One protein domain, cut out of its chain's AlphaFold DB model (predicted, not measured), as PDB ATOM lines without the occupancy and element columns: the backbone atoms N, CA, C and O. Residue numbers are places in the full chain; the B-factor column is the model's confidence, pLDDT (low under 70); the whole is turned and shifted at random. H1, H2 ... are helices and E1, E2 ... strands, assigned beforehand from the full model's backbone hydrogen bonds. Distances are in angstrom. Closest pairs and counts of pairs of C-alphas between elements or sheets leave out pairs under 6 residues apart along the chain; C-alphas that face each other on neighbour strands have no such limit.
ATOM      1  N   SER A   7     351.377 243.490 174.392       90.81
ATOM      2  CA  SER A   7     351.714 244.402 173.297       90.81
ATOM      3  C   SER A   7     350.450 245.128 172.849       90.81
ATOM      4  O   SER A   7     349.420 244.491 172.653       90.81
ATOM      5  N   PHE A   8     350.513 246.449 172.712       93.81
ATOM      6  CA  PHE A   8     349.353 247.292 172.411       93.81
ATOM      7  C   PHE A   8     349.291 247.645 170.924       93.81
ATOM      8  O   PHE A   8     350.330 247.781 170.278       93.81
ATOM      9  N   PHE A   9     348.081 247.811 170.393       93.38
ATOM     10  CA  PHE A   9     347.839 248.260 169.023       93.38
ATOM     11  C   PHE A   9     346.842 249.440 169.026       93.38
ATOM     12  O   PHE A   9     345.743 249.284 169.555       93.38
ATOM     13  N   PRO A  10     347.196 250.617 168.471       93.12
ATOM     14  CA  PRO A  10     346.393 251.841 168.570       93.12
ATOM     15  C   PRO A  10     345.411 251.977 167.392       93.12
ATOM     16  O   PRO A  10     345.390 252.995 166.702       93.12
ATOM     17  N   PHE A  11     344.682 250.908 167.068       90.94
ATOM     18  CA  PHE A  11     343.756 250.889 165.936       90.94
ATOM     19  C   PHE A  11     342.586 249.919 166.157       90.94
ATOM     20  O   PHE A  11     342.790 248.852 166.739       90.94
ATOM     21  N   PRO A  12     341.379 250.218 165.643       90.81
ATOM     22  CA  PRO A  12     340.228 249.343 165.812       90.81
ATOM     23  C   PRO A  12     340.376 248.042 165.016       90.81
ATOM     24  O   PRO A  12     340.886 248.032 163.886       90.81
ATOM     25  N   ILE A  13     339.863 246.957 165.600       92.81
ATOM     26  CA  ILE A  13     339.628 245.657 164.958       92.81
ATOM     27  C   ILE A  13     338.185 245.218 165.237       92.81
ATOM     28  O   ILE A  13     337.697 245.370 166.354       92.81
ATOM     29  N   PHE A  14     337.495 244.665 164.238       91.31
ATOM     30  CA  PHE A  14     336.057 244.360 164.333       91.31
ATOM     31  C   PHE A  14     335.777 242.924 164.800       91.31
ATOM     32  O   PHE A  14     334.741 242.645 165.396       91.31
ATOM     33  N   LEU A  15     336.720 242.015 164.550       91.81
ATOM     34  CA  LEU A  15     336.742 240.623 164.996       91.81
ATOM     35  C   LEU A  15     338.183 240.259 165.381       91.81
ATOM     36  O   LEU A  15     339.124 240.814 164.816       91.81
ATOM     37  N   GLU A  16     338.388 239.271 166.257       91.31
ATOM     38  CA  GLU A  16     339.738 238.799 166.634       91.31
ATOM     39  C   GLU A  16     340.588 238.414 165.411       91.31
ATOM     40  O   GLU A  16     341.757 238.775 165.315       91.31
ATOM     41  N   LYS A  17     339.966 237.765 164.414       91.69
ATOM     42  CA  LYS A  17     340.607 237.376 163.145       91.69
ATOM     43  C   LYS A  17     341.055 238.548 162.259       91.69
ATOM     44  O   LYS A  17     341.645 238.307 161.213       91.69
ATOM     45  N   ASN A  18     340.724 239.792 162.617       93.81
ATOM     46  CA  ASN A  18     341.210 240.982 161.919       93.81
ATOM     47  C   ASN A  18     342.584 241.451 162.412       93.81
ATOM     48  O   ASN A  18     343.081 242.465 161.921       93.81
ATOM     49  N   LEU A  19     343.191 240.736 163.361       95.62
ATOM     50  CA  LEU A  19     344.544 240.985 163.832       95.62
ATOM     51  C   LEU A  19     345.463 239.818 163.450       95.62
ATOM     52  O   LEU A  19     345.317 238.702 163.947       95.62
ATOM     53  N   GLU A  20     346.443 240.091 162.596       95.88
ATOM     54  CA  GLU A  20     347.580 239.205 162.366       95.88
ATOM     55  C   GLU A  20     348.657 239.486 163.424       95.88
ATOM     56  O   GLU A  20     349.031 240.638 163.665       95.88
ATOM     57  N   VAL A  21     349.176 238.424 164.046       96.44
ATOM     58  CA  VAL A  21     350.232 238.495 165.064       96.44
ATOM     59  C   VAL A  21     351.442 237.725 164.554       96.44
ATOM     60  O   VAL A  21     351.373 236.511 164.390       96.44
ATOM     61  N   TYR A  22     352.562 238.406 164.322       96.50
ATOM     62  CA  TYR A  22     353.811 237.773 163.898       96.50
ATOM     63  C   TYR A  22     354.857 237.810 165.009       96.50
ATOM     64  O   TYR A  22     355.001 238.811 165.715       96.50
ATOM     65  N   LEU A  23     355.620 236.722 165.112       95.31
ATOM     66  CA  LEU A  23     356.853 236.642 165.892       95.31
ATOM     67  C   LEU A  23     358.012 236.461 164.908       95.31
ATOM     68  O   LEU A  23     358.108 235.436 164.227       95.31
ATOM     69  N   GLY A  24     358.841 237.496 164.767       94.12
ATOM     70  CA  GLY A  24     359.719 237.637 163.608       94.12
ATOM     71  C   GLY A  24     358.893 237.619 162.319       94.12
ATOM     72  O   GLY A  24     357.980 238.423 162.152       94.12
ATOM     73  N   ASN A  25     359.170 236.650 161.445       93.25
ATOM     74  CA  ASN A  25     358.488 236.494 160.155       93.25
ATOM     75  C   ASN A  25     357.400 235.397 160.171       93.25
ATOM     76  O   ASN A  25     356.893 235.023 159.115       93.25
ATOM     77  N   ILE A  26     357.054 234.840 161.341       95.50
ATOM     78  CA  ILE A  26     356.138 233.694 161.465       95.50
ATOM     79  C   ILE A  26     354.787 234.157 162.018       95.50
ATOM     80  O   ILE A  26     354.706 234.598 163.169       95.50
ATOM     81  N   LEU A  27     353.726 234.005 161.218       95.88
ATOM     82  CA  LEU A  27     352.343 234.242 161.638       95.88
ATOM     83  C   LEU A  27     351.945 233.255 162.743       95.88
ATOM     84  O   LEU A  27     352.066 232.041 162.580       95.88
ATOM     85  N   GLN A  28     351.447 233.781 163.856       95.81
ATOM     86  CA  GLN A  28     350.910 233.011 164.968       95.81
ATOM     87  C   GLN A  28     349.394 232.877 164.818       95.81
ATOM     88  O   GLN A  28     348.685 233.865 164.645       95.81
ATOM     89  N   THR A  29     348.884 231.653 164.937       94.31
ATOM     90  CA  THR A  29     347.440 231.345 164.923       94.31
ATOM     91  C   THR A  29     346.887 231.005 166.310       94.31
ATOM     92  O   THR A  29     345.686 230.804 166.471       94.31
ATOM     93  N   SER A  30     347.757 230.907 167.319       93.62
ATOM     94  CA  SER A  30     347.425 230.626 168.719       93.62
ATOM     95  C   SER A  30     348.580 231.074 169.632       93.62
ATOM     96  O   SER A  30     349.566 231.633 169.155       93.62
ATOM     97  N   GLY A  31     348.475 230.848 170.947       92.56
ATOM     98  CA  GLY A  31     349.526 231.211 171.912       92.56
ATOM     99  C   GLY A  31     349.410 232.627 172.492       92.56
ATOM    100  O   GLY A  31     350.233 233.023 173.317       92.56
ATOM    101  N   PHE A  32     348.371 233.369 172.115       94.62
ATOM    102  CA  PHE A  32     348.057 234.708 172.606       94.62
ATOM    103  C   PHE A  32     346.547 234.883 172.812       94.62
ATOM    104  O   PHE A  32     345.751 234.071 172.346       94.62
ATOM    105  N   VAL A  33     346.167 235.945 173.521       94.94
ATOM    106  CA  VAL A  33     344.781 236.396 173.713       94.94
ATOM    107  C   VAL A  33     344.685 237.850 173.258       94.94
ATOM    108  O   VAL A  33     345.549 238.654 173.614       94.94
ATOM    109  N   VAL A  34     343.655 238.178 172.481       95.50
ATOM    110  CA  VAL A  34     343.367 239.545 172.017       95.50
ATOM    111  C   VAL A  34     342.344 240.196 172.951       95.50
ATOM    112  O   VAL A  34     341.447 239.540 173.472       95.50
ATOM    113  N   SER A  35     342.485 241.491 173.209       94.69
ATOM    114  CA  SER A  35     341.553 242.309 173.995       94.69
ATOM    115  C   SER A  35     341.366 243.663 173.312       94.69
ATOM    116  O   SER A  35     342.301 244.143 172.677       94.69
ATOM    117  N   GLY A  36     340.186 244.279 173.443       91.81
ATOM    118  CA  GLY A  36     339.836 245.519 172.726       91.81
ATOM    119  C   GLY A  36     339.248 245.297 171.325       91.81
ATOM    120  O   GLY A  36     339.443 246.110 170.428       91.81
ATOM    121  N   VAL A  37     338.553 244.176 171.100       92.31
ATOM    122  CA  VAL A  37     337.805 243.945 169.851       92.31
ATOM    123  C   VAL A  37     336.538 244.800 169.863       92.31
ATOM    124  O   VAL A  37     335.754 244.715 170.803       92.31
ATOM    125  N   GLY A  38     336.331 245.592 168.811       88.19
ATOM    126  CA  GLY A  38     335.233 246.556 168.698       88.19
ATOM    127  C   GLY A  38     335.504 247.922 169.343       88.19
ATOM    128  O   GLY A  38     334.667 248.808 169.209       88.19
ATOM    129  N   GLU A  39     336.654 248.110 169.998       88.50
ATOM    130  CA  GLU A  39     337.042 249.383 170.620       88.50
ATOM    131  C   GLU A  39     337.746 250.305 169.611       88.50
ATOM    132  O   GLU A  39     338.625 249.873 168.858       88.50
ATOM    133  N   THR A  40     337.382 251.591 169.602       82.31
ATOM    134  CA  THR A  40     337.892 252.577 168.628       82.31
ATOM    135  C   THR A  40     339.375 252.895 168.827       82.31
ATOM    136  O   THR A  40     340.119 252.973 167.850       82.31
ATOM    137  N   ASP A  41     339.827 253.009 170.079       86.00
ATOM    138  CA  ASP A  41     341.227 253.306 170.431       86.00
ATOM    139  C   ASP A  41     342.165 252.090 170.259       86.00
ATOM    140  O   ASP A  41     343.380 252.186 170.453       86.00
ATOM    141  N   GLY A  42     341.611 250.935 169.873       91.19
ATOM    142  CA  GLY A  42     342.324 249.673 169.723       91.19
ATOM    143  C   GLY A  42     342.421 248.872 171.017       91.19
ATOM    144  O   GLY A  42     341.487 248.823 171.817       91.19
ATOM    145  N   GLY A  43     343.530 248.159 171.205       94.69
ATOM    146  CA  GLY A  43     343.575 247.095 172.201       94.69
ATOM    147  C   GLY A  43     344.957 246.524 172.490       94.69
ATOM    148  O   GLY A  43     345.986 247.184 172.330       94.69
ATOM    149  N   SER A  44     344.984 245.280 172.973       94.69
ATOM    150  CA  SER A  44     346.230 244.584 173.301       94.69
ATOM    151  C   SER A  44     346.211 243.091 172.989       94.69
ATOM    152  O   SER A  44     345.167 242.441 172.944       94.69
ATOM    153  N   VAL A  45     347.409 242.549 172.784       96.38
ATOM    154  CA  VAL A  45     347.704 241.125 172.650       96.38
ATOM    155  C   VAL A  45     348.521 240.699 173.859       96.38
ATOM    156  O   VAL A  45     349.609 241.225 174.091       96.38
ATOM    157  N   THR A  46     348.012 239.738 174.628       95.12
ATOM    158  CA  THR A  46     348.724 239.137 175.763       95.12
ATOM    159  C   THR A  46     349.194 237.739 175.392       95.12
ATOM    160  O   THR A  46     348.378 236.858 175.117       95.12
ATOM    161  N   PHE A  47     350.505 237.504 175.413       94.69
ATOM    162  CA  PHE A  47     351.071 236.193 175.094       94.69
ATOM    163  C   PHE A  47     350.955 235.218 176.277       94.69
ATOM    164  O   PHE A  47     351.219 235.574 177.428       94.69
ATOM    165  N   LEU A  48     350.580 233.965 175.993       93.12
ATOM    166  CA  LEU A  48     350.490 232.889 176.992       93.12
ATOM    167  C   LEU A  48     351.881 232.447 177.473       93.12
ATOM    168  O   LEU A  48     352.069 232.187 178.663       93.12
ATOM    169  N   THR A  49     352.844 232.439 176.549       91.25
ATOM    170  CA  THR A  49     354.282 232.272 176.785       91.25
ATOM    171  C   THR A  49     354.978 233.500 176.214       91.25
ATOM    172  O   THR A  49     354.749 233.828 175.052       91.25
ATOM    173  N   ALA A  50     355.808 234.190 176.999       89.94
ATOM    174  CA  ALA A  50     356.538 235.356 176.503       89.94
ATOM    175  C   ALA A  50     357.399 234.998 175.270       89.94
ATOM    176  O   ALA A  50     358.104 233.985 175.309       89.94
ATOM    177  N   PRO A  51     357.385 235.821 174.201       91.69
ATOM    178  CA  PRO A  51     358.336 235.694 173.101       91.69
ATOM    179  C   PRO A  51     359.783 235.733 173.606       91.69
ATOM    180  O   PRO A  51     360.084 236.396 174.602       91.69
ATOM    181  N   ALA A  52     360.693 235.044 172.913       90.50
ATOM    182  CA  ALA A  52     362.109 235.059 173.268       90.50
ATOM    183  C   ALA A  52     362.673 236.491 173.209       90.50
ATOM    184  O   ALA A  52     362.274 237.289 172.357       90.50
ATOM    185  N   ALA A  53     363.607 236.824 174.104       89.12
ATOM    186  CA  ALA A  53     364.198 238.159 174.163       89.12
ATOM    187  C   ALA A  53     364.803 238.562 172.802       89.12
ATOM    188  O   ALA A  53     365.542 237.790 172.196       89.12
ATOM    189  N   GLY A  54     364.464 239.761 172.319       88.94
ATOM    190  CA  GLY A  54     364.865 240.251 170.993       88.94
ATOM    191  C   GLY A  54     363.955 239.831 169.827       88.94
ATOM    192  O   GLY A  54     364.178 240.285 168.710       88.94
ATOM    193  N   THR A  55     362.915 239.020 170.055       94.00
ATOM    194  CA  THR A  55     361.922 238.702 169.010       94.00
ATOM    195  C   THR A  55     361.112 239.948 168.657       94.00
ATOM    196  O   THR A  55     360.444 240.514 169.524       94.00
ATOM    197  N   LEU A  56     361.116 240.348 167.382       94.00
ATOM    198  CA  LEU A  56     360.211 241.381 166.883       94.00
ATOM    199  C   LEU A  56     358.765 240.868 166.949       94.00
ATOM    200  O   LEU A  56     358.454 239.826 166.371       94.00
ATOM    201  N   VAL A  57     357.893 241.602 167.640       95.00
ATOM    202  CA  VAL A  57     356.446 241.365 167.626       95.00
ATOM    203  C   VAL A  57     355.809 242.352 166.658       95.00
ATOM    204  O   VAL A  57     355.890 243.559 166.882       95.00
ATOM    205  N   THR A  58     355.151 241.846 165.619       95.12
ATOM    206  CA  THR A  58     354.407 242.681 164.665       95.12
ATOM    207  C   THR A  58     352.920 242.396 164.802       95.12
ATOM    208  O   THR A  58     352.482 241.260 164.624       95.12
ATOM    209  N   LEU A  59     352.148 243.437 165.108       95.31
ATOM    210  CA  LEU A  59     350.688 243.409 165.160       95.31
ATOM    211  C   LEU A  59     350.157 244.162 163.938       95.31
ATOM    212  O   LEU A  59     350.432 245.352 163.788       95.31
ATOM    213  N   ARG A  60     349.425 243.482 163.052       93.62
ATOM    214  CA  ARG A  60     348.929 244.054 161.791       93.62
ATOM    215  C   ARG A  60     347.421 243.870 161.672       93.62
ATOM    216  O   ARG A  60     346.908 242.773 161.864       93.62
ATOM    217  N   ARG A  61     346.709 244.941 161.315       94.81
ATOM    218  CA  ARG A  61     345.294 244.858 160.940       94.81
ATOM    219  C   ARG A  61     345.154 244.212 159.560       94.81
ATOM    220  O   ARG A  61     345.820 244.645 158.620       94.81
ATOM    221  N   TYR A  62     344.263 243.231 159.452       94.44
ATOM    222  CA  TYR A  62     343.868 242.605 158.194       94.44
ATOM    223  C   TYR A  62     342.337 242.504 158.081       94.44
ATOM    224  O   TYR A  62     341.664 241.696 158.728       94.44
ATOM    225  N   LEU A  63     341.776 243.363 157.240       93.31
ATOM    226  CA  LEU A  63     340.374 243.409 156.850       93.31
ATOM    227  C   LEU A  63     340.222 242.862 155.430       93.31
ATOM    228  O   LEU A  63     341.051 243.122 154.556       93.31
ATOM    229  N   ALA A  64     339.135 242.129 155.191       90.12
ATOM    230  CA  ALA A  64     338.778 241.690 153.849       90.12
ATOM    231  C   ALA A  64     338.150 242.864 153.082       90.12
ATOM    232  O   ALA A  64     337.196 243.475 153.569       90.12
ATOM    233  N   LEU A  65     338.659 243.158 151.881       88.50
ATOM    234  CA  LEU A  65     338.184 244.246 151.018       88.50
ATOM    235  C   LEU A  65     336.872 243.869 150.302       88.50
ATOM    236  O   LEU A  65     336.831 243.683 149.090       88.50
ATOM    237  N   GLN A  66     335.801 243.710 151.077       82.69
ATOM    238  CA  GLN A  66     334.455 243.388 150.606       82.69
ATOM    239  C   GLN A  66     333.411 243.962 151.571       82.69
ATOM    240  O   GLN A  66     333.599 243.899 152.786       82.69
ATOM    241  N   ARG A  67     332.289 244.466 151.044       82.12
ATOM    242  CA  ARG A  67     331.103 244.766 151.857       82.12
ATOM    243  C   ARG A  67     330.275 243.488 151.982       82.12
ATOM    244  O   ARG A  67     329.908 242.903 150.968       82.12
ATOM    245  N   ASP A  84     329.594 251.685 162.361       86.44
ATOM    246  CA  ASP A  84     330.394 250.452 162.291       86.44
ATOM    247  C   ASP A  84     330.864 250.155 160.845       86.44
ATOM    248  O   ASP A  84     332.011 249.765 160.625       86.44
ATOM    249  N   GLU A  85     330.005 250.382 159.841       89.00
ATOM    250  CA  GLU A  85     330.336 250.225 158.413       89.00
ATOM    251  C   GLU A  85     331.258 251.336 157.878       89.00
ATOM    252  O   GLU A  85     332.176 251.065 157.100       89.00
ATOM    253  N   LEU A  86     331.050 252.591 158.291       89.69
ATOM    254  CA  LEU A  86     331.921 253.717 157.928       89.69
ATOM    255  C   LEU A  86     333.319 253.572 158.548       89.69
ATOM    256  O   LEU A  86     334.319 253.856 157.882       89.69
ATOM    257  N   ASP A  87     333.397 253.071 159.778       88.88
ATOM    258  CA  ASP A  87     334.641 252.738 160.466       88.88
ATOM    259  C   ASP A  87     335.349 251.576 159.759       88.88
ATOM    260  O   ASP A  87     336.561 251.647 159.537       88.88
ATOM    261  N   TYR A  88     334.618 250.539 159.325       90.62
ATOM    262  CA  TYR A  88     335.185 249.437 158.539       90.62
ATOM    263  C   TYR A  88     335.767 249.936 157.211       90.62
ATOM    264  O   TYR A  88     336.922 249.638 156.894       90.62
ATOM    265  N   LEU A  89     335.022 250.752 156.457       91.44
ATOM    266  CA  LEU A  89     335.508 251.358 155.214       91.44
ATOM    267  C   LEU A  89     336.758 252.215 155.461       91.44
ATOM    268  O   LEU A  89     337.780 252.011 154.803       91.44
ATOM    269  N   THR A  90     336.732 253.100 156.457       91.81
ATOM    270  CA  THR A  90     337.881 253.948 156.822       91.81
ATOM    271  C   THR A  90     339.101 253.103 157.199       91.81
ATOM    272  O   THR A  90     340.213 253.351 156.726       91.81
ATOM    273  N   ALA A  91     338.898 252.041 157.979       91.56
ATOM    274  CA  ALA A  91     339.951 251.118 158.374       91.56
ATOM    275  C   ALA A  91     340.527 250.320 157.185       91.56
ATOM    276  O   ALA A  91     341.736 250.060 157.167       91.56
ATOM    277  N   THR A  92     339.709 249.969 156.180       92.88
ATOM    278  CA  THR A  92     340.191 249.340 154.935       92.88
ATOM    279  C   THR A  92     340.998 250.302 154.062       92.88
ATOM    280  O   THR A  92     342.019 249.888 153.521       92.88
ATOM    281  N   VAL A  93     340.620 251.583 153.979       94.06
ATOM    282  CA  VAL A  93     341.379 252.604 153.229       94.06
ATOM    283  C   VAL A  93     342.744 252.853 153.875       94.06
ATOM    284  O   VAL A  93     343.757 252.795 153.187       94.06
ATOM    285  N   GLN A  94     342.795 253.010 155.201       93.56
ATOM    286  CA  GLN A  94     344.055 253.094 155.960       93.56
ATOM    287  C   GLN A  94     344.941 251.845 155.785       93.56
ATOM    288  O   GLN A  94     346.166 251.935 155.749       93.56
ATOM    289  N   GLN A  95     344.340 250.652 155.696       93.94
ATOM    290  CA  GLN A  95     345.098 249.424 155.442       93.94
ATOM    291  C   GLN A  95     345.654 249.398 154.014       93.94
ATOM    292  O   GLN A  95     346.814 249.033 153.834       93.94
ATOM    293  N   LEU A  96     344.860 249.811 153.021       94.19
ATOM    294  CA  LEU A  96     345.279 249.908 151.625       94.19
ATOM    295  C   LEU A  96     346.416 250.923 151.444       94.19
ATOM    296  O   LEU A  96     347.376 250.624 150.743       94.19
ATOM    297  N   GLU A  97     346.352 252.074 152.116       94.00
ATOM    298  CA  GLU A  97     347.450 253.048 152.185       94.00
ATOM    299  C   GLU A  97     348.722 252.406 152.756       94.00
ATOM    300  O   GLU A  97     349.786 252.475 152.141       94.00
ATOM    301  N   ALA A  98     348.616 251.717 153.897       91.25
ATOM    302  CA  ALA A  98     349.755 251.051 154.517       91.25
ATOM    303  C   ALA A  98     350.332 249.920 153.643       91.25
ATOM    304  O   ALA A  98     351.544 249.711 153.641       91.25
ATOM    305  N   ASP A  99     349.490 249.176 152.920       91.81
ATOM    306  CA  ASP A  99     349.918 248.135 151.981       91.81
ATOM    307  C   ASP A  99     350.581 248.747 150.731       91.81
ATOM    308  O   ASP A  99     351.649 248.283 150.336       91.81
ATOM    309  N   ALA A 100     350.044 249.837 150.174       92.50
ATOM    310  CA  ALA A 100     350.649 250.584 149.065       92.50
ATOM    311  C   ALA A 100     351.975 251.268 149.456       92.50
ATOM    312  O   ALA A 100     352.904 251.339 148.657       92.50
ATOM    313  N   ALA A 101     352.124 251.707 150.709       91.00
ATOM    314  CA  ALA A 101     353.392 252.212 151.240       91.00
ATOM    315  C   ALA A 101     354.496 251.134 151.328       91.00
ATOM    316  O   ALA A 101     355.659 251.467 151.549       91.00
ATOM    317  N   ARG A 102     354.148 249.848 151.152       90.00
ATOM    318  CA  ARG A 102     355.079 248.707 151.104       90.00
ATOM    319  C   ARG A 102     355.337 248.176 149.687       90.00
ATOM    320  O   ARG A 102     356.044 247.178 149.554       90.00
TER     321      ARG A 102
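AT A GLANCE: This is residues 7 to 67 and 84 to 102 of the 352 residues of an uncharacterized protein of Defluviicoccus sp (UniProt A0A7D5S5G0). Two small three-stranded sheets, E3-E2-E6 and E1-E5-E4, stand partly face to face as a loose sandwich, and H1 lies at one end, grazing the sheet of E6. Both sheets are antiparallel, in those orders. The printed part has 80 residues, with six named strands and then one named helix along the chain; its class is mixed, helices and strands. It is compact, with a radius of gyration of the C-alphas of 13.0 A and spans of 38 by 26 by 19 A.

IN THESE COORDINATES: Find C-alpha 19 at (344.544, 240.985, 163.832), where E2, residues 19 to 23, begins its 13.2 A. Its sheet also holds E3, residues 26 to 28, 6.3 A, and E6, residues 57 to 61, 13.5 A. In the other sheet look for E1, residues 7 to 9, 6.9 A; E4, residues 32 to 35, 10.1 A; and E5, residues 43 to 47, 13.5 A. H1, residues 84 to 100, runs 24.2 A to C-alpha 100 at (350.649, 250.584, 149.065).

HOW THE PARTS SIT: Beside E2, E6 is antiparallel at 161 degrees, with N 20 and O 60 2.8 A apart. E2 and E3 form a hairpin, with N 28 and O 21 2.8 A apart. E4 and E5 form another, with N 33 and O 46 2.9 A apart. E1 is antiparallel to E5, with N 7 and O 45 2.9 A apart. Between the sheets, the closest C-alphas of E1 and E6 are those of Phe 9 and Leu 59, 6.8 A apart. E2 and E5 are only just apart, closest 8.4 A. H1 only grazes the sheet E3-E2-E6, with residues 91 to 98; its closest C-alpha to E6 is that of Gln 95, 7.1 A from that of Arg 61. In H1 every O i to N i+4 pair is within hydrogen-bond range.

THE WHOLE: The two C-alphas farthest apart are those of Ala 53 and Arg 67, 40.5 A. Residues 68 to 83 are not printed, and C-alphas 67 and 84 are 11.9 A apart across this cut. Of the links that are printed whole, none is long. The mean pLDDT of the printed part is 92.3, and no printed residue is under 70.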